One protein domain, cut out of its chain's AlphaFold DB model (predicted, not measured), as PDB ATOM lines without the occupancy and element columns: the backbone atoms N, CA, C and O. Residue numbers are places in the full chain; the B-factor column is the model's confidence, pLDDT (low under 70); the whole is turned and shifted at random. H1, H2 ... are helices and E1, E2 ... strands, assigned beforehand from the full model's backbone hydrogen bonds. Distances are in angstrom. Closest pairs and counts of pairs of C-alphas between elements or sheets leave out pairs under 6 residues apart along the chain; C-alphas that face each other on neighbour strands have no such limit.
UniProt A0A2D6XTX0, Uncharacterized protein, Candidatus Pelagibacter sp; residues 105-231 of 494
ATOM      1  N   ALA A 105     -21.984  40.433 -40.257       90.31
ATOM      2  CA  ALA A 105     -20.630  40.433 -39.704       90.31
ATOM      3  C   ALA A 105     -20.528  41.282 -38.428       90.31
ATOM      4  O   ALA A 105     -19.970  40.832 -37.419       90.31
ATOM      5  N   ALA A 106     -21.094  42.493 -38.445       85.75
ATOM      6  CA  ALA A 106     -21.091  43.396 -37.299       85.75
ATOM      7  C   ALA A 106     -21.830  42.791 -36.092       85.75
ATOM      8  O   ALA A 106     -21.329  42.853 -34.962       85.75
ATOM      9  N   LEU A 107     -22.975  42.140 -36.331       90.62
ATOM     10  CA  LEU A 107     -23.745  41.456 -35.290       90.62
ATOM     11  C   LEU A 107     -22.954  40.312 -34.656       90.62
ATOM     12  O   LEU A 107     -22.846  40.227 -33.429       90.62
ATOM     13  N   VAL A 108     -22.340  39.466 -35.480       92.94
ATOM     14  CA  VAL A 108     -21.554  38.328 -34.997       92.94
ATOM     15  C   VAL A 108     -20.329  38.785 -34.205       92.94
ATOM     16  O   VAL A 108     -20.061  38.250 -33.127       92.94
ATOM     17  N   ARG A 109     -19.609  39.815 -34.668       91.19
ATOM     18  CA  ARG A 109     -18.470  40.384 -33.927       91.19
ATOM     19  C   ARG A 109     -18.897  40.954 -32.572       91.19
ATOM     20  O   ARG A 109     -18.200  40.741 -31.577       91.19
ATOM     21  N   ASN A 110     -20.055  41.616 -32.503       88.12
ATOM     22  CA  ASN A 110     -20.612  42.109 -31.243       88.12
ATOM     23  C   ASN A 110     -20.909  40.962 -30.263       88.12
ATOM     24  O   ASN A 110     -20.522  41.036 -29.093       88.12
ATOM     25  N   PHE A 111     -21.521  39.875 -30.746       91.44
ATOM     26  CA  PHE A 111     -21.768  38.687 -29.932       91.44
ATOM     27  C   PHE A 111     -20.465  38.060 -29.420       91.44
ATOM     28  O   PHE A 111     -20.352  37.784 -28.228       91.44
ATOM     29  N   ILE A 112     -19.454  37.887 -30.275       91.69
ATOM     30  CA  ILE A 112     -18.160  37.325 -29.863       91.69
ATOM     31  C   ILE A 112     -17.527  38.179 -28.753       91.69
ATOM     32  O   ILE A 112     -17.061  37.627 -27.753       91.69
ATOM     33  N   LYS A 113     -17.546  39.511 -28.893       88.56
ATOM     34  CA  LYS A 113     -16.921  40.444 -27.941       88.56
ATOM     35  C   LYS A 113     -17.665  40.517 -26.603       88.56
ATOM     36  O   LYS A 113     -17.015  40.495 -25.557       88.56
ATOM     37  N   HIS A 114     -18.996  40.586 -26.636       85.69
ATOM     38  CA  HIS A 114     -19.812  40.916 -25.462       85.69
ATOM     39  C   HIS A 114     -20.755  39.791 -25.016       85.69
ATOM     40  O   HIS A 114     -20.876  39.540 -23.822       85.69
ATOM     41  N   GLY A 115     -21.393  39.080 -25.948       84.31
ATOM     42  CA  GLY A 115     -22.406  38.069 -25.620       84.31
ATOM     43  C   GLY A 115     -21.844  36.700 -25.244       84.31
ATOM     44  O   GLY A 115     -22.373  36.023 -24.366       84.31
ATOM     45  N   SER A 116     -20.732  36.296 -25.859       85.00
ATOM     46  CA  SER A 116     -20.172  34.947 -25.710       85.00
ATOM     47  C   SER A 116     -19.590  34.659 -24.312       85.00
ATOM     48  O   SER A 116     -19.382  33.496 -23.955       85.00
ATOM     49  N   LYS A 117     -19.359  35.712 -23.513       82.06
ATOM     50  CA  LYS A 117     -18.837  35.658 -22.136       82.06
ATOM     51  C   LYS A 117     -19.924  35.723 -21.057       82.06
ATOM     52  O   LYS A 117     -19.601  35.568 -19.887       82.06
ATOM     53  N   GLY A 118     -21.172  35.987 -21.440       81.94
ATOM     54  CA  GLY A 118     -22.263  36.231 -20.502       81.94
ATOM     55  C   GLY A 118     -23.146  35.014 -20.236       81.94
ATOM     56  O   GLY A 118     -22.758  33.849 -20.385       81.94
ATOM     57  N   LEU A 119     -24.385  35.312 -19.858       83.31
ATOM     58  CA  LEU A 119     -25.429  34.326 -19.624       83.31
ATOM     59  C   LEU A 119     -25.931  33.725 -20.940       83.31
ATOM     60  O   LEU A 119     -26.002  34.375 -21.987       83.31
ATOM     61  N   ARG A 120     -26.306  32.448 -20.881       80.38
ATOM     62  CA  ARG A 120     -26.899  31.729 -22.005       80.38
ATOM     63  C   ARG A 120     -28.243  32.327 -22.370       80.38
ATOM     64  O   ARG A 120     -29.154  32.414 -21.556       80.38
ATOM     65  N   VAL A 121     -28.384  32.623 -23.654       78.19
ATOM     66  CA  VAL A 121     -29.566  33.294 -24.199       78.19
ATOM     67  C   VAL A 121     -30.770  32.351 -24.276       78.19
ATOM     68  O   VAL A 121     -31.909  32.785 -24.145       78.19
ATOM     69  N   ARG A 122     -30.532  31.050 -24.485       65.88
ATOM     70  CA  ARG A 122     -31.574  30.041 -24.753       65.88
ATOM     71  C   ARG A 122     -31.964  29.173 -23.557       65.88
ATOM     72  O   ARG A 122     -32.642  28.166 -23.744       65.88
ATOM     73  N   THR A 123     -31.538  29.509 -22.344       58.78
ATOM     74  CA  THR A 123     -31.923  28.706 -21.179       58.78
ATOM     75  C   THR A 123     -33.383  28.975 -20.822       58.78
ATOM     76  O   THR A 123     -33.746  30.113 -20.539       58.78
ATOM     77  N   ARG A 124     -34.222  27.933 -20.855       57.81
ATOM     78  CA  ARG A 124     -35.532  27.944 -20.192       57.81
ATOM     79  C   ARG A 124     -35.287  27.680 -18.701       57.81
ATOM     80  O   ARG A 124     -34.597  26.716 -18.375       57.81
ATOM     81  N   GLY A 125     -35.796  28.540 -17.820       68.50
ATOM     82  CA  GLY A 125     -35.561  28.465 -16.374       68.50
ATOM     83  C   GLY A 125     -34.377  29.322 -15.907       68.50
ATOM     84  O   GLY A 125     -34.216  30.454 -16.358       68.50
ATOM     85  N   LYS A 126     -33.554  28.799 -14.987       71.38
ATOM     86  CA  LYS A 126     -32.451  29.557 -14.365       71.38
ATOM     87  C   LYS A 126     -31.425  30.011 -15.406       71.38
ATOM     88  O   LYS A 126     -31.006  29.230 -16.259       71.38
ATOM     89  N   LEU A 127     -30.982  31.264 -15.317       76.38
ATOM     90  CA  LEU A 127     -29.913  31.789 -16.164       76.38
ATOM     91  C   LEU A 127     -28.592  31.091 -15.809       76.38
ATOM     92  O   LEU A 127     -28.218  30.991 -14.646       76.38
ATOM     93  N   ILE A 128     -27.895  30.577 -16.824       81.00
ATOM     94  CA  ILE A 128     -26.646  29.818 -16.662       81.00
ATOM     95  C   ILE A 128     -25.597  30.430 -17.579       81.00
ATOM     96  O   ILE A 128     -25.876  30.691 -18.747       81.00
ATOM     97  N   GLU A 129     -24.374  30.590 -17.095       84.75
ATOM     98  CA  GLU A 129     -23.246  31.047 -17.906       84.75
ATOM     99  C   GLU A 129     -22.792  30.010 -18.950       84.75
ATOM    100  O   GLU A 129     -22.911  28.782 -18.791       84.75
ATOM    101  N   TYR A 130     -22.211  30.489 -20.049       84.31
ATOM    102  CA  TYR A 130     -21.540  29.598 -20.994       84.31
ATOM    103  C   TYR A 130     -20.335  28.896 -20.336       84.31
ATOM    104  O   TYR A 130     -19.513  29.508 -19.660       84.31
ATOM    105  N   LYS A 131     -20.183  27.577 -20.561       83.31
ATOM    106  CA  LYS A 131     -18.909  26.890 -20.263       83.31
ATOM    107  C   LYS A 131     -17.864  27.458 -21.232       83.31
ATOM    108  O   LYS A 131     -18.174  27.597 -22.414       83.31
ATOM    109  N   LYS A 132     -16.617  27.658 -20.784       86.50
ATOM    110  CA  LYS A 132     -15.502  28.135 -21.637       86.50
ATOM    111  C   LYS A 132     -15.398  27.366 -22.964       86.50
ATOM    112  O   LYS A 132     -15.257  27.969 -24.021       86.50
ATOM    113  N   LYS A 133     -15.556  26.036 -22.920       85.56
ATOM    114  CA  LYS A 133     -15.560  25.168 -24.111       85.56
ATOM    115  C   LYS A 133     -16.707  25.476 -25.085       85.56
ATOM    116  O   LYS A 133     -16.509  25.405 -26.290       85.56
ATOM    117  N   THR A 134     -17.893  25.814 -24.577       87.56
ATOM    118  CA  THR A 134     -19.046  26.203 -25.406       87.56
ATOM    119  C   THR A 134     -18.802  27.552 -26.073       87.56
ATOM    120  O   THR A 134     -18.972  27.654 -27.280       87.56
ATOM    121  N   THR A 135     -18.342  28.551 -25.311       90.38
ATOM    122  CA  THR A 135     -17.954  29.868 -25.840       90.38
ATOM    123  C   THR A 135     -16.908  29.737 -26.942       90.38
ATOM    124  O   THR A 135     -17.070  30.303 -28.018       90.38
ATOM    125  N   HIS A 136     -15.859  28.948 -26.698       90.88
ATOM    126  CA  HIS A 136     -14.817  28.695 -27.684       90.88
ATOM    127  C   HIS A 136     -15.389  28.058 -28.959       90.88
ATOM    128  O   HIS A 136     -15.169  28.590 -30.040       90.88
ATOM    129  N   GLY A 137     -16.196  26.998 -28.828       91.56
ATOM    130  CA  GLY A 137     -16.812  26.327 -29.975       91.56
ATOM    131  C   GLY A 137     -17.724  27.238 -30.802       91.56
ATOM    132  O   GLY A 137     -17.631  27.240 -32.024       91.56
ATOM    133  N   TYR A 138     -18.564  28.056 -30.159       93.44
ATOM    134  CA  TYR A 138     -19.393  29.033 -30.875       93.44
ATOM    135  C   TYR A 138     -18.545  30.084 -31.584       93.44
ATOM    136  O   TYR A 138     -18.787  30.367 -32.753       93.44
ATOM    137  N   ASN A 139     -17.530  30.625 -30.913       94.38
ATOM    138  CA  ASN A 139     -16.669  31.645 -31.500       94.38
ATOM    139  C   ASN A 139     -15.868  31.098 -32.691       94.38
ATOM    140  O   ASN A 139     -15.760  31.791 -33.697       94.38
ATOM    141  N   GLU A 140     -15.341  29.874 -32.617       93.31
ATOM    142  CA  GLU A 140     -14.641  29.245 -33.747       93.31
ATOM    143  C   GLU A 140     -15.558  29.057 -34.955       93.31
ATOM    144  O   GLU A 140     -15.194  29.400 -36.079       93.31
ATOM    145  N   VAL A 141     -16.767  28.544 -34.724       94.12
ATOM    146  CA  VAL A 141     -17.727  28.282 -35.795       94.12
ATOM    147  C   VAL A 141     -18.227  29.591 -36.416       94.12
ATOM    148  O   VAL A 141     -18.265  29.711 -37.638       94.12
ATOM    149  N   LEU A 142     -18.542  30.603 -35.607       95.69
ATOM    150  CA  LEU A 142     -18.946  31.922 -36.098       95.69
ATOM    151  C   LEU A 142     -17.839  32.591 -36.919       95.69
ATOM    152  O   LEU A 142     -18.103  33.116 -37.999       95.69
ATOM    153  N   LYS A 143     -16.590  32.535 -36.447       94.69
ATOM    154  CA  LYS A 143     -15.444  33.071 -37.188       94.69
ATOM    155  C   LYS A 143     -15.264  32.374 -38.531       94.69
ATOM    156  O   LYS A 143     -15.179  33.037 -39.559       94.69
ATOM    157  N   ARG A 144     -15.278  31.043 -38.541       93.50
ATOM    158  CA  ARG A 144     -15.023  30.267 -39.755       93.50
ATOM    159  C   ARG A 144     -16.159  30.344 -40.774       93.50
ATOM    160  O   ARG A 144     -15.902  30.605 -41.946       93.50
ATOM    161  N   TYR A 145     -17.391  30.071 -40.348       94.00
ATOM    162  CA  TYR A 145     -18.520  29.837 -41.258       94.00
ATOM    163  C   TYR A 145     -19.351  31.089 -41.542       94.00
ATOM    164  O   TYR A 145     -20.051  31.114 -42.551       94.00
ATOM    165  N   ILE A 146     -19.273  32.112 -40.682       94.06
ATOM    166  CA  ILE A 146     -19.930  33.404 -40.920       94.06
ATOM    167  C   ILE A 146     -18.902  34.442 -41.350       94.06
ATOM    168  O   ILE A 146     -18.980  34.944 -42.460       94.06
ATOM    169  N   LEU A 147     -17.903  34.741 -40.513       92.81
ATOM    170  CA  LEU A 147     -16.941  35.816 -40.805       92.81
ATOM    171  C   LEU A 147     -15.910  35.452 -41.887       92.81
ATOM    172  O   LEU A 147     -15.191  36.335 -42.351       92.81
ATOM    173  N   LEU A 148     -15.854  34.182 -42.304       92.38
ATOM    174  CA  LEU A 148     -14.884  33.649 -43.268       92.38
ATOM    175  C   LEU A 148     -13.423  33.849 -42.820       92.38
ATOM    176  O   LEU A 148     -12.501  34.012 -43.624       92.38
ATOM    177  N   GLU A 149     -13.215  33.817 -41.503       90.38
ATOM    178  CA  GLU A 149     -11.919  33.857 -40.837       90.38
ATOM    179  C   GLU A 149     -11.435  32.414 -40.625       90.38
ATOM    180  O   GLU A 149     -11.766  31.761 -39.632       90.38
ATOM    181  N   THR A 150     -10.661  31.888 -41.578       83.94
ATOM    182  CA  THR A 150     -10.040  30.557 -41.492       83.94
ATOM    183  C   THR A 150      -8.534  30.646 -41.717       83.94
ATOM    184  O   THR A 150      -8.064  31.433 -42.531       83.94
ATOM    185  N   LYS A 151      -7.775  29.819 -40.989       79.06
ATOM    186  CA  LYS A 151      -6.333  29.630 -41.225       79.06
ATOM    187  C   LYS A 151      -6.051  28.636 -42.352       79.06
ATOM    188  O   LYS A 151      -4.970  28.659 -42.918       79.06
ATOM    189  N   LYS A 152      -6.996  27.731 -42.619       73.81
ATOM    190  CA  LYS A 152      -6.861  26.672 -43.617       73.81
ATOM    191  C   LYS A 152      -7.560  27.109 -44.901       73.81
ATOM    192  O   LYS A 152      -8.750  27.418 -44.829       73.81
ATOM    193  N   ASP A 153      -6.806  27.132 -45.997       72.44
ATOM    194  CA  ASP A 153      -7.246  27.383 -47.377       72.44
ATOM    195  C   ASP A 153      -8.215  28.579 -47.496       72.44
ATOM    196  O   ASP A 153      -9.369  28.430 -47.896       72.44
ATOM    197  N   PRO A 154      -7.783  29.789 -47.077       81.12
ATOM    198  CA  PRO A 154      -8.673  30.941 -46.941       81.12
ATOM    199  C   PRO A 154      -9.268  31.417 -48.266       81.12
ATOM    200  O   PRO A 154     -10.353  31.990 -48.247       81.12
ATOM    201  N   ILE A 155      -8.581  31.196 -49.388       84.00
ATOM    202  CA  ILE A 155      -9.031  31.632 -50.715       84.00
ATOM    203  C   ILE A 155     -10.176  30.736 -51.194       84.00
ATOM    204  O   ILE A 155     -11.286  31.230 -51.358       84.00
ATOM    205  N   GLU A 156      -9.945  29.424 -51.307       86.12
ATOM    206  CA  GLU A 156     -10.967  28.447 -51.717       86.12
ATOM    207  C   GLU A 156     -12.195  28.482 -50.802       86.12
ATOM    208  O   GLU A 156     -13.336  28.426 -51.255       86.12
ATOM    209  N   TRP A 157     -11.973  28.615 -49.490       88.19
ATOM    210  CA  TRP A 157     -13.069  28.706 -48.533       88.19
ATOM    211  C   TRP A 157     -13.912  29.966 -48.728       88.19
ATOM    212  O   TRP A 157     -15.135  29.907 -48.615       88.19
ATOM    213  N   ARG A 158     -13.275  31.112 -48.990       88.38
ATOM    214  CA  ARG A 158     -14.001  32.354 -49.272       88.38
ATOM    215  C   ARG A 158     -14.770  32.229 -50.571       88.38
ATOM    216  O   ARG A 158     -15.962  32.504 -50.548       88.38
ATOM    217  N   ASP A 159     -14.121  31.737 -51.622       89.88
ATOM    218  CA  ASP A 159     -14.734  31.561 -52.934       89.88
ATOM    219  C   ASP A 159     -15.983  30.679 -52.858       89.88
ATOM    220  O   ASP A 159     -17.069  31.126 -53.215       89.88
ATOM    221  N   LYS A 160     -15.894  29.503 -52.221       90.06
ATOM    222  CA  LYS A 160     -17.050  28.623 -51.969       90.06
ATOM    223  C   LYS A 160     -18.231  29.349 -51.302       90.06
ATOM    224  O   LYS A 160     -19.401  29.052 -51.564       90.06
ATOM    225  N   MET A 161     -17.937  30.289 -50.409       91.88
ATOM    226  CA  MET A 161     -18.938  31.000 -49.616       91.88
ATOM    227  C   MET A 161     -19.446  32.293 -50.275       91.88
ATOM    228  O   MET A 161     -20.421  32.846 -49.770       91.88
ATOM    229  N   THR A 162     -18.825  32.766 -51.362       91.25
ATOM    230  CA  THR A 162     -19.177  34.026 -52.051       91.25
ATOM    231  C   THR A 162     -19.559  33.864 -53.519       91.25
ATOM    232  O   THR A 162     -20.265  34.720 -54.046       91.25
ATOM    233  N   SER A 163     -19.086  32.813 -54.190       91.38
ATOM    234  CA  SER A 163     -19.283  32.584 -55.625       91.38
ATOM    235  C   SER A 163     -20.755  32.373 -55.982       91.38
ATOM    236  O   SER A 163     -21.580  32.097 -55.106       91.38
ATOM    237  N   LYS A 164     -21.109  32.499 -57.265       91.31
ATOM    238  CA  LYS A 164     -22.483  32.260 -57.733       91.31
ATOM    239  C   LYS A 164     -22.933  30.846 -57.355       91.31
ATOM    240  O   LYS A 164     -22.245  29.872 -57.641       91.31
ATOM    241  N   PHE A 165     -24.092  30.744 -56.720       91.44
ATOM    242  CA  PHE A 165     -24.667  29.493 -56.247       91.44
ATOM    243  C   PHE A 165     -26.118  29.401 -56.696       91.44
ATOM    244  O   PHE A 165     -26.913  30.300 -56.417       91.44
ATOM    245  N   ASN A 166     -26.456  28.315 -57.388       91.19
ATOM    246  CA  ASN A 166     -27.830  28.051 -57.772       91.19
ATOM    247  C   ASN A 166     -28.586  27.451 -56.584       91.19
ATOM    248  O   ASN A 166     -28.207  26.405 -56.056       91.19
ATOM    249  N   PHE A 167     -29.652  28.119 -56.165       90.31
ATOM    250  CA  PHE A 167     -30.554  27.637 -55.134       90.31
ATOM    251  C   PHE A 167     -31.984  27.763 -55.651       90.31
ATOM    252  O   PHE A 167     -32.422  28.857 -55.999       90.31
ATOM    253  N   GLN A 168     -32.698  26.637 -55.730       89.19
ATOM    254  CA  GLN A 168     -34.088  26.583 -56.209       89.19
ATOM    255  C   GLN A 168     -34.290  27.259 -57.585       89.19
ATOM    256  O   GLN A 168     -35.278  27.952 -57.808       89.19
ATOM    257  N   GLY A 169     -33.335  27.091 -58.509       85.75
ATOM    258  CA  GLY A 169     -33.417  27.631 -59.870       85.75
ATOM    259  C   GLY A 169     -32.962  29.086 -60.023       85.75
ATOM    260  O   GLY A 169     -32.803  29.546 -61.149       85.75
ATOM    261  N   SER A 170     -32.673  29.794 -58.926       89.00
ATOM    262  CA  SER A 170     -32.155  31.168 -58.947       89.00
ATOM    263  C   SER A 170     -30.672  31.224 -58.576       89.00
ATOM    264  O   SER A 170     -30.198  30.460 -57.735       89.00
ATOM    265  N   ASN A 171     -29.927  32.140 -59.196       89.44
ATOM    266  CA  ASN A 171     -28.505  32.341 -58.912       89.44
ATOM    267  C   ASN A 171     -28.315  33.423 -57.846       89.44
ATOM    268  O   ASN A 171     -28.763  34.554 -58.024       89.44
ATOM    269  N   TYR A 172     -27.598  33.079 -56.779       89.50
ATOM    270  CA  TYR A 172     -27.272  33.976 -55.672       89.50
ATOM    271  C   TYR A 172     -25.761  34.132 -55.522       89.50
ATOM    272  O   TYR A 172     -25.015  33.154 -55.620       89.50
ATOM    273  N   ASP A 173     -25.300  35.340 -55.226       89.25
ATOM    274  CA  ASP A 173     -23.900  35.669 -54.985       89.25
ATOM    275  C   ASP A 173     -23.697  36.417 -53.657       89.25
ATOM    276  O   ASP A 173     -24.638  36.837 -52.981       89.25
ATOM    277  N   GLY A 174     -22.435  36.516 -53.242       89.06
ATOM    278  CA  GLY A 174     -22.047  37.183 -52.004       89.06
ATOM    279  C   GLY A 174     -22.116  36.291 -50.762       89.06
ATOM    280  O   GLY A 174     -22.668  35.190 -50.756       89.06
ATOM    281  N   ALA A 175     -21.492  36.769 -49.685       91.31
ATOM    282  CA  ALA A 175     -21.447  36.061 -48.412       91.31
ATOM    283  C   ALA A 175     -22.516  36.568 -47.444       91.31
ATOM    284  O   ALA A 175     -22.757  37.769 -47.323       91.31
ATOM    285  N   ILE A 176     -23.038  35.650 -46.622       94.00
ATOM    286  CA  ILE A 176     -24.009  35.966 -45.564       94.00
ATOM    287  C   ILE A 176     -23.546  37.106 -44.645       94.00
ATOM    288  O   ILE A 176     -24.362  37.892 -44.174       94.00
ATOM    289  N   LYS A 177     -22.233  37.228 -44.403       91.25
ATOM    290  CA  LYS A 177     -21.642  38.245 -43.521       91.25
ATOM    291  C   LYS A 177     -21.881  39.677 -44.011       91.25
ATOM    292  O   LYS A 177     -21.950  40.585 -43.183       91.25
ATOM    293  N   ASP A 178     -22.007  39.854 -45.324       89.62
ATOM    294  CA  ASP A 178     -22.113  41.154 -45.984       89.62
ATOM    295  C   ASP A 178     -23.576  41.600 -46.147       89.62
ATOM    296  O   ASP A 178     -23.837  42.765 -46.444       89.62
ATOM    297  N   ILE A 179     -24.535  40.706 -45.873       89.50
ATOM    298  CA  ILE A 179     -25.967  40.994 -45.961       89.50
ATOM    299  C   ILE A 179     -26.359  42.032 -44.898       89.50
ATOM    300  O   ILE A 179     -26.140  41.803 -43.699       89.50
ATOM    301  N   PRO A 180     -26.972  43.161 -45.298       87.44
ATOM    302  CA  PRO A 180     -27.553  44.120 -44.365       87.44
ATOM    303  C   PRO A 180     -28.630  43.468 -43.482       87.44
ATOM    304  O   PRO A 180     -29.484  42.729 -43.969       87.44
ATOM    305  N   LEU A 181     -28.635  43.737 -42.175       86.12
ATOM    306  CA  LEU A 181     -29.570  43.117 -41.223       86.12
ATOM    307  C   LEU A 181     -31.038  43.479 -41.517       86.12
ATOM    308  O   LEU A 181     -31.945  42.686 -41.261       86.12
ATOM    309  N   ASP A 182     -31.292  44.653 -42.098       81.88
ATOM    310  CA  ASP A 182     -32.614  45.077 -42.582       81.88
ATOM    311  C   ASP A 182     -33.071  44.306 -43.828       81.88
ATOM    312  O   ASP A 182     -34.270  44.236 -44.085       81.88
ATOM    313  N   LYS A 183     -32.168  43.607 -44.518       87.38
ATOM    314  CA  LYS A 183     -32.477  42.708 -45.640       87.38
ATOM    315  C   LYS A 183     -32.388  41.227 -45.296       87.38
ATOM    316  O   LYS A 183     -33.044  40.438 -45.956       87.38
ATOM    317  N   LEU A 184     -31.672  40.875 -44.226       91.00
ATOM    318  CA  LEU A 184     -31.521  39.492 -43.780       91.00
ATOM    319  C   LEU A 184     -32.884  38.798 -43.647       91.00
ATOM    320  O   LEU A 184     -33.752  39.248 -42.887       91.00
ATOM    321  N   SER A 185     -33.026  37.703 -44.385       92.25
ATOM    322  CA  SER A 185     -34.214  36.865 -44.497       92.25
ATOM    323  C   SER A 185     -33.899  35.410 -44.124       92.25
ATOM    324  O   SER A 185     -32.747  35.039 -43.891       92.25
ATOM    325  N   ARG A 186     -34.935  34.562 -44.047       94.00
ATOM    326  CA  ARG A 186     -34.749  33.112 -43.860       94.00
ATOM    327  C   ARG A 186     -34.059  32.482 -45.073       94.00
ATOM    328  O   ARG A 186     -33.148  31.681 -44.881       94.00
ATOM    329  N   THR A 187     -34.447  32.887 -46.281       93.00
ATOM    330  CA  THR A 187     -33.897  32.384 -47.547       93.00
ATOM    331  C   THR A 187     -32.387  32.599 -47.627       93.00
ATOM    332  O   THR A 187     -31.660  31.683 -47.997       93.00
ATOM    333  N   ASP A 188     -31.880  33.744 -47.161       94.38
ATOM    334  CA  ASP A 188     -30.432  34.004 -47.100       94.38
ATOM    335  C   ASP A 188     -29.684  32.973 -46.238       94.38
ATOM    336  O   ASP A 188     -28.580  32.528 -46.566       94.38
ATOM    337  N   VAL A 189     -30.287  32.577 -45.114       96.06
ATOM    338  CA  VAL A 189     -29.708  31.588 -44.200       96.06
ATOM    339  C   VAL A 189     -29.827  30.174 -44.781       96.06
ATOM    340  O   VAL A 189     -28.925  29.363 -44.573       96.06
ATOM    341  N   GLU A 190     -30.890  29.872 -45.526       95.31
ATOM    342  CA  GLU A 190     -31.058  28.600 -46.246       95.31
ATOM    343  C   GLU A 190     -30.037  28.446 -47.378       95.31
ATOM    344  O   GLU A 190     -29.392  27.403 -47.466       95.31
ATOM    345  N   ILE A 191     -29.793  29.500 -48.166       94.56
ATOM    346  CA  ILE A 191     -28.738  29.531 -49.193       94.56
ATOM    347  C   ILE A 191     -27.367  29.307 -48.549       94.56
ATOM    348  O   ILE A 191     -26.574  28.482 -49.006       94.56
ATOM    349  N   TRP A 192     -27.082  30.009 -47.450       95.44
ATOM    350  CA  TRP A 192     -25.834  29.828 -46.712       95.44
ATOM    351  C   TRP A 192     -25.673  28.403 -46.157       95.44
ATOM    352  O   TRP A 192     -24.581  27.839 -46.226       95.44
ATOM    353  N   MET A 193     -26.748  27.798 -45.646       95.12
ATOM    354  CA  MET A 193     -26.762  26.393 -45.223       95.12
ATOM    355  C   MET A 193     -26.513  25.444 -46.401       95.12
ATOM    356  O   MET A 193     -25.713  24.521 -46.259       95.12
ATOM    357  N   ALA A 194     -27.129  25.701 -47.558       94.00
ATOM    358  CA  ALA A 194     -26.980  24.901 -48.772       94.00
ATOM    359  C   ALA A 194     -25.532  24.869 -49.284       94.00
ATOM    360  O   ALA A 194     -25.037  23.810 -49.667       94.00
ATOM    361  N   ARG A 195     -24.799  25.984 -49.171       93.56
ATOM    362  CA  ARG A 195     -23.351  26.030 -49.457       93.56
ATOM    363  C   ARG A 195     -22.517  25.113 -48.550       93.56
ATOM    364  O   ARG A 195     -21.379  24.789 -48.884       93.56
ATOM    365  N   LEU A 196     -23.054  24.696 -47.403       93.31
ATOM    366  CA  LEU A 196     -22.406  23.822 -46.421       93.31
ATOM    367  C   LEU A 196     -22.953  22.385 -46.436       93.31
ATOM    368  O   LEU A 196     -22.678  21.626 -45.501       93.31
ATOM    369  N   ALA A 197     -23.703  21.995 -47.471       92.12
ATOM    370  CA  ALA A 197     -24.314  20.668 -47.579       92.12
ATOM    371  C   ALA A 197     -23.294  19.513 -47.521       92.12
ATOM    372  O   ALA A 197     -23.602  18.442 -47.006       92.12
ATOM    373  N   ASP A 198     -22.055  19.743 -47.965       91.62
ATOM    374  CA  ASP A 198     -20.940  18.790 -47.874       91.62
ATOM    375  C   ASP A 198     -20.425  18.578 -46.436       91.62
ATOM    376  O   ASP A 198     -19.709  17.617 -46.152       91.62
ATOM    377  N   THR A 199     -20.796  19.455 -45.497       91.44
ATOM    378  CA  THR A 199     -20.429  19.359 -44.077       91.44
ATOM    379  C   THR A 199     -21.642  19.517 -43.141       91.44
ATOM    380  O   THR A 199     -21.669  20.419 -42.294       91.44
ATOM    381  N   PRO A 200     -22.619  18.582 -43.178       93.31
ATOM    382  CA  PRO A 200     -23.908  18.683 -42.477       93.31
ATOM    383  C   PRO A 200     -23.820  19.046 -40.990       93.31
ATOM    384  O   PRO A 200     -24.520  19.927 -40.484       93.31
ATOM    385  N   ALA A 201     -22.921  18.378 -40.262       91.56
ATOM    386  CA  ALA A 201     -22.749  18.592 -38.830       91.56
ATOM    387  C   ALA A 201     -22.192  19.988 -38.508       91.56
ATOM    388  O   ALA A 201     -22.587  20.595 -37.509       91.56
ATOM    389  N   ALA A 202     -21.292  20.498 -39.352       92.00
ATOM    390  CA  ALA A 202     -20.736  21.832 -39.198       92.00
ATOM    391  C   ALA A 202     -21.770  22.908 -39.545       92.00
ATOM    392  O   ALA A 202     -21.919  23.853 -38.771       92.00
ATOM    393  N   ALA A 203     -22.537  22.715 -40.625       94.50
ATOM    394  CA  ALA A 203     -23.639  23.589 -41.022       94.50
ATOM    395  C   ALA A 203     -24.663  23.746 -39.886       94.50
ATOM    396  O   ALA A 203     -24.919  24.849 -39.407       94.50
ATOM    397  N   ASN A 204     -25.147  22.626 -39.339       95.56
ATOM    398  CA  ASN A 204     -26.091  22.625 -38.220       95.56
ATOM    399  C   ASN A 204     -25.542  23.324 -36.964       95.56
ATOM    400  O   ASN A 204     -26.287  24.000 -36.245       95.56
ATOM    401  N   HIS A 205     -24.247  23.159 -36.670       94.06
ATOM    402  CA  HIS A 205     -23.607  23.827 -35.537       94.06
ATOM    403  C   HIS A 205     -23.459  25.334 -35.786       94.06
ATOM    404  O   HIS A 205     -23.720  26.128 -34.879       94.06
ATOM    405  N   ALA A 206     -23.110  25.735 -37.008       95.31
ATOM    406  CA  ALA A 206     -23.028  27.133 -37.399       95.31
ATOM    407  C   ALA A 206     -24.388  27.819 -37.340       95.31
ATOM    408  O   ALA A 206     -24.487  28.896 -36.754       95.31
ATOM    409  N   LEU A 207     -25.443  27.174 -37.845       96.56
ATOM    410  CA  LEU A 207     -26.812  27.673 -37.752       96.56
ATOM    411  C   LEU A 207     -27.216  27.895 -36.294       96.56
ATOM    412  O   LEU A 207     -27.769  28.937 -35.945       96.56
ATOM    413  N   ALA A 208     -26.900  26.941 -35.414       94.25
ATOM    414  CA  ALA A 208     -27.178  27.079 -33.990       94.25
ATOM    415  C   ALA A 208     -26.419  28.261 -33.360       94.25
ATOM    416  O   ALA A 208     -27.011  29.006 -32.578       94.25
ATOM    417  N   ALA A 209     -25.140  28.447 -33.702       95.38
ATOM    418  CA  ALA A 209     -24.319  29.537 -33.180       95.38
ATOM    419  C   ALA A 209     -24.780  30.913 -33.695       95.38
ATOM    420  O   ALA A 209     -24.920  31.840 -32.897       95.38
ATOM    421  N   LEU A 210     -25.086  31.034 -34.993       96.12
ATOM    422  CA  LEU A 210     -25.640  32.252 -35.593       96.12
ATOM    423  C   LEU A 210     -26.985  32.604 -34.956       96.12
ATOM    424  O   LEU A 210     -27.198  33.735 -34.526       96.12
ATOM    425  N   SER A 211     -27.855  31.609 -34.803       95.12
ATOM    426  CA  SER A 211     -29.154  31.789 -34.168       95.12
ATOM    427  C   SER A 211     -29.016  32.299 -32.729       95.12
ATOM    428  O   SER A 211     -29.760  33.190 -32.338       95.12
ATOM    429  N   VAL A 212     -28.042  31.802 -31.954       93.38
ATOM    430  CA  VAL A 212     -27.738  32.306 -30.599       93.38
ATOM    431  C   VAL A 212     -27.213  33.743 -30.622       93.38
ATOM    432  O   VAL A 212     -27.596  34.528 -29.754       93.38
ATOM    433  N   ALA A 213     -26.363  34.098 -31.587       93.69
ATOM    434  CA  ALA A 213     -25.855  35.460 -31.732       93.69
ATOM    435  C   ALA A 213     -26.983  36.461 -32.037       93.69
ATOM    436  O   ALA A 213     -27.010  37.547 -31.461       93.69
ATOM    437  N   ILE A 214     -27.942  36.070 -32.882       93.12
ATOM    438  CA  ILE A 214     -29.123  36.882 -33.198       93.12
ATOM    439  C   ILE A 214     -30.056  36.993 -31.988       93.12
ATOM    440  O   ILE A 214     -30.461  38.095 -31.637       93.12
ATOM    441  N   GLU A 215     -30.349  35.887 -31.294       91.62
ATOM    442  CA  GLU A 215     -31.150  35.934 -30.059       91.62
ATOM    443  C   GLU A 215     -30.519  36.853 -29.007       91.62
ATOM    444  O   GLU A 215     -31.225  37.587 -28.319       91.62
ATOM    445  N   TYR A 216     -29.189  36.806 -28.856       90.75
ATOM    446  CA  TYR A 216     -28.480  37.669 -27.912       90.75
ATOM    447  C   TYR A 216     -28.760  39.139 -28.210       90.75
ATOM    448  O   TYR A 216     -29.020  39.918 -27.297       90.75
ATOM    449  N   ASP A 217     -28.708  39.502 -29.488       88.94
ATOM    450  CA  ASP A 217     -28.925  40.865 -29.935       88.94
ATOM    451  C   ASP A 217     -30.385  41.312 -29.759       88.94
ATOM    452  O   ASP A 217     -30.632  42.375 -29.189       88.94
ATOM    453  N   LEU A 218     -31.347  40.460 -30.128       88.88
ATOM    454  CA  LEU A 218     -32.783  40.721 -29.973       88.88
ATOM    455  C   LEU A 218     -33.210  40.891 -28.507       88.88
ATOM    456  O   LEU A 218     -34.109  41.679 -28.208       88.88
ATOM    457  N   LYS A 219     -32.554  40.186 -27.576       87.06
ATOM    458  CA  LYS A 219     -32.832  40.294 -26.135       87.06
ATOM    459  C   LYS A 219     -32.243  41.536 -25.474       87.06
ATOM    460  O   LYS A 219     -32.528  41.779 -24.301       87.06
ATOM    461  N   LYS A 220     -31.446  42.342 -26.178       84.19
ATOM    462  CA  LYS A 220     -30.916  43.571 -25.585       84.19
ATOM    463  C   LYS A 220     -32.048  44.570 -25.296       84.19
ATOM    464  O   LYS A 220     -32.945  44.768 -26.128       84.19
ATOM    465  N   PRO A 221     -32.009  45.254 -24.139       79.38
ATOM    466  CA  PRO A 221     -32.975  46.304 -23.831       79.38
ATOM    467  C   PRO A 221     -32.752  47.548 -24.704       79.38
ATOM    468  O   PRO A 221     -33.713  48.161 -25.159       79.38
ATOM    469  N   LYS A 222     -31.487  47.890 -24.981       75.19
ATOM    470  CA  LYS A 222     -31.047  49.025 -25.806       75.19
ATOM    471  C   LYS A 222     -29.921  48.572 -26.738       75.19
ATOM    472  O   LYS A 222     -29.307  47.539 -26.492       75.19
ATOM    473  N   ASP A 223     -29.659  49.332 -27.799       74.75
ATOM    474  CA  ASP A 223     -28.560  49.072 -28.746       74.75
ATOM    475  C   ASP A 223     -28.591  47.683 -29.422       74.75
ATOM    476  O   ASP A 223     -27.552  47.161 -29.836       74.75
ATOM    477  N   TYR A 224     -29.776  47.076 -29.555       80.31
ATOM    478  CA  TYR A 224     -29.973  45.934 -30.452       80.31
ATOM    479  C   TYR A 224     -29.643  46.360 -31.883       80.31
ATOM    480  O   TYR A 224     -29.902  47.500 -32.255       80.31
ATOM    481  N   LEU A 225     -29.056  45.482 -32.684       81.62
ATOM    482  CA  LEU A 225     -28.702  45.742 -34.075       81.62
ATOM    483  C   LEU A 225     -29.824  45.294 -35.011       81.62
ATOM    484  O   LEU A 225     -30.254  46.091 -35.837       81.62
ATOM    485  N   LEU A 226     -30.355  44.086 -34.848       82.62
ATOM    486  CA  LEU A 226     -31.494  43.592 -35.617       82.62
ATOM    487  C   LEU A 226     -32.807  44.127 -35.033       82.62
ATOM    488  O   LEU A 226     -33.021  44.073 -33.823       82.62
ATOM    489  N   ALA A 227     -33.685  44.658 -35.883       77.38
ATOM    490  CA  ALA A 227     -34.987  45.160 -35.452       77.38
ATOM    491  C   ALA A 227     -35.836  44.035 -34.819       77.38
ATOM    492  O   ALA A 227     -35.811  42.895 -35.287       77.38
ATOM    493  N   LYS A 228     -36.527  44.331 -33.707       77.38
ATOM    494  CA  LYS A 228     -37.191  43.304 -32.877       77.38
ATOM    495  C   LYS A 228     -38.382  42.640 -33.571       77.38
ATOM    496  O   LYS A 228     -38.638  41.464 -33.339       77.38
ATOM    497  N   ASP A 229     -39.063  43.385 -34.427       79.19
ATOM    498  CA  ASP A 229     -40.181  42.971 -35.276       79.19
ATOM    499  C   ASP A 229     -39.790  41.920 -36.328       79.19
ATOM    500  O   ASP A 229     -40.586  41.037 -36.633       79.19
ATOM    501  N   LYS A 230     -38.545  41.937 -36.822       79.69
ATOM    502  CA  LYS A 230     -38.055  40.924 -37.775       79.69
ATOM    503  C   LYS A 230     -37.930  39.514 -37.190       79.69
ATOM    504  O   LYS A 230     -37.946  38.536 -37.937       79.69
ATOM    505  N   GLY A 231     -37.757  39.393 -35.874       85.94
ATOM    506  CA  GLY A 231     -37.477  38.114 -35.224       85.94
ATOM    507  C   GLY A 231     -36.165  37.458 -35.687       85.94
ATOM    508  O   GLY A 231     -35.290  38.088 -36.276       85.94
TER     509      GLY A 231
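What this domain is: This is residues 105 to 231 of the 494 residues of an uncharacterized protein of Candidatus Pelagibacter sp (UniProt A0A2D6XTX0). The longest helix, H5, crosses one side of a helical hairpin, H1 and H2, nearly at right angles to both. H4 lies between H5 and a small strand hairpin, E1 and E2, which with H3 makes one end of the long axis; the loop of residues 116 to 131 makes the other. The printed part has 127 residues, with elements in the order H1 H2 H3 E1 E2 H4 H5, the two strands antiparallel; it is mostly helix. It is compact, with a radius of gyration of the C-alphas of 14.9 A and spans of 44 by 33 by 22 A.

How they stand to each other: E1, residues 165 to 167, and E2, residues 170 to 172, form an antiparallel hairpin; N 165 and O 172 are 2.8 A apart, N 167 and O 170 2.9 A, within hydrogen-bond range. H4, residues 186 to 194, comes closest to E1 at the C-alphas of Ile 191 and Phe 167, 6.5 A. H3, residues 154 to 162, and H4 are close but not clearly touching: the closest C-alphas, of Met 161 and Trp 192, are 7.6 A apart. H5, residues 200 to 218, is the hub. H4 and H5, a helical hairpin, only just touch, with 3 pairs of C-alphas within 8 A, the closest those of Met 193 and Ala 203, 5.9 A; they run opposite ways at a shallow tilt of 28 degrees. H2, residues 132 to 146, touches residues 202 to 210 of H5, about perpendicular at 79 degrees, closest at the C-alphas of Tyr 138 and Ala 209, 5.5 A. H1, residues 105 to 115, touches residues 210 to 217 of H5, about perpendicular at 74 degrees, closest at the C-alphas of Phe 111 and Ala 213, 5.5 A. H1 and H2, a helical hairpin, touch at a shallow tilt of 6 degrees, opposite ways, closest at the C-alphas of Ile 112 and Asn 139, 6.1 A. H2 and H3 are near each other. In H1 to H5 every O i to N i+4 pair is within hydrogen-bond range.

Where its parts are: H5 is 26.8 A long, H2 20.5 A and H1 14.4 A. H1 begins at C-alpha 105 (-20.630, 40.433, -39.704), and H5 ends at C-alpha 218 (-32.783, 40.721, -29.973).

The domain as a whole: The C-alphas farthest apart, of Lys 126 and Gly 169, are 45.6 A apart. The printed part has no cut; the links H1 to H2 and E2 to H4 are long. Residues 122 to 125 have pLDDT under 70.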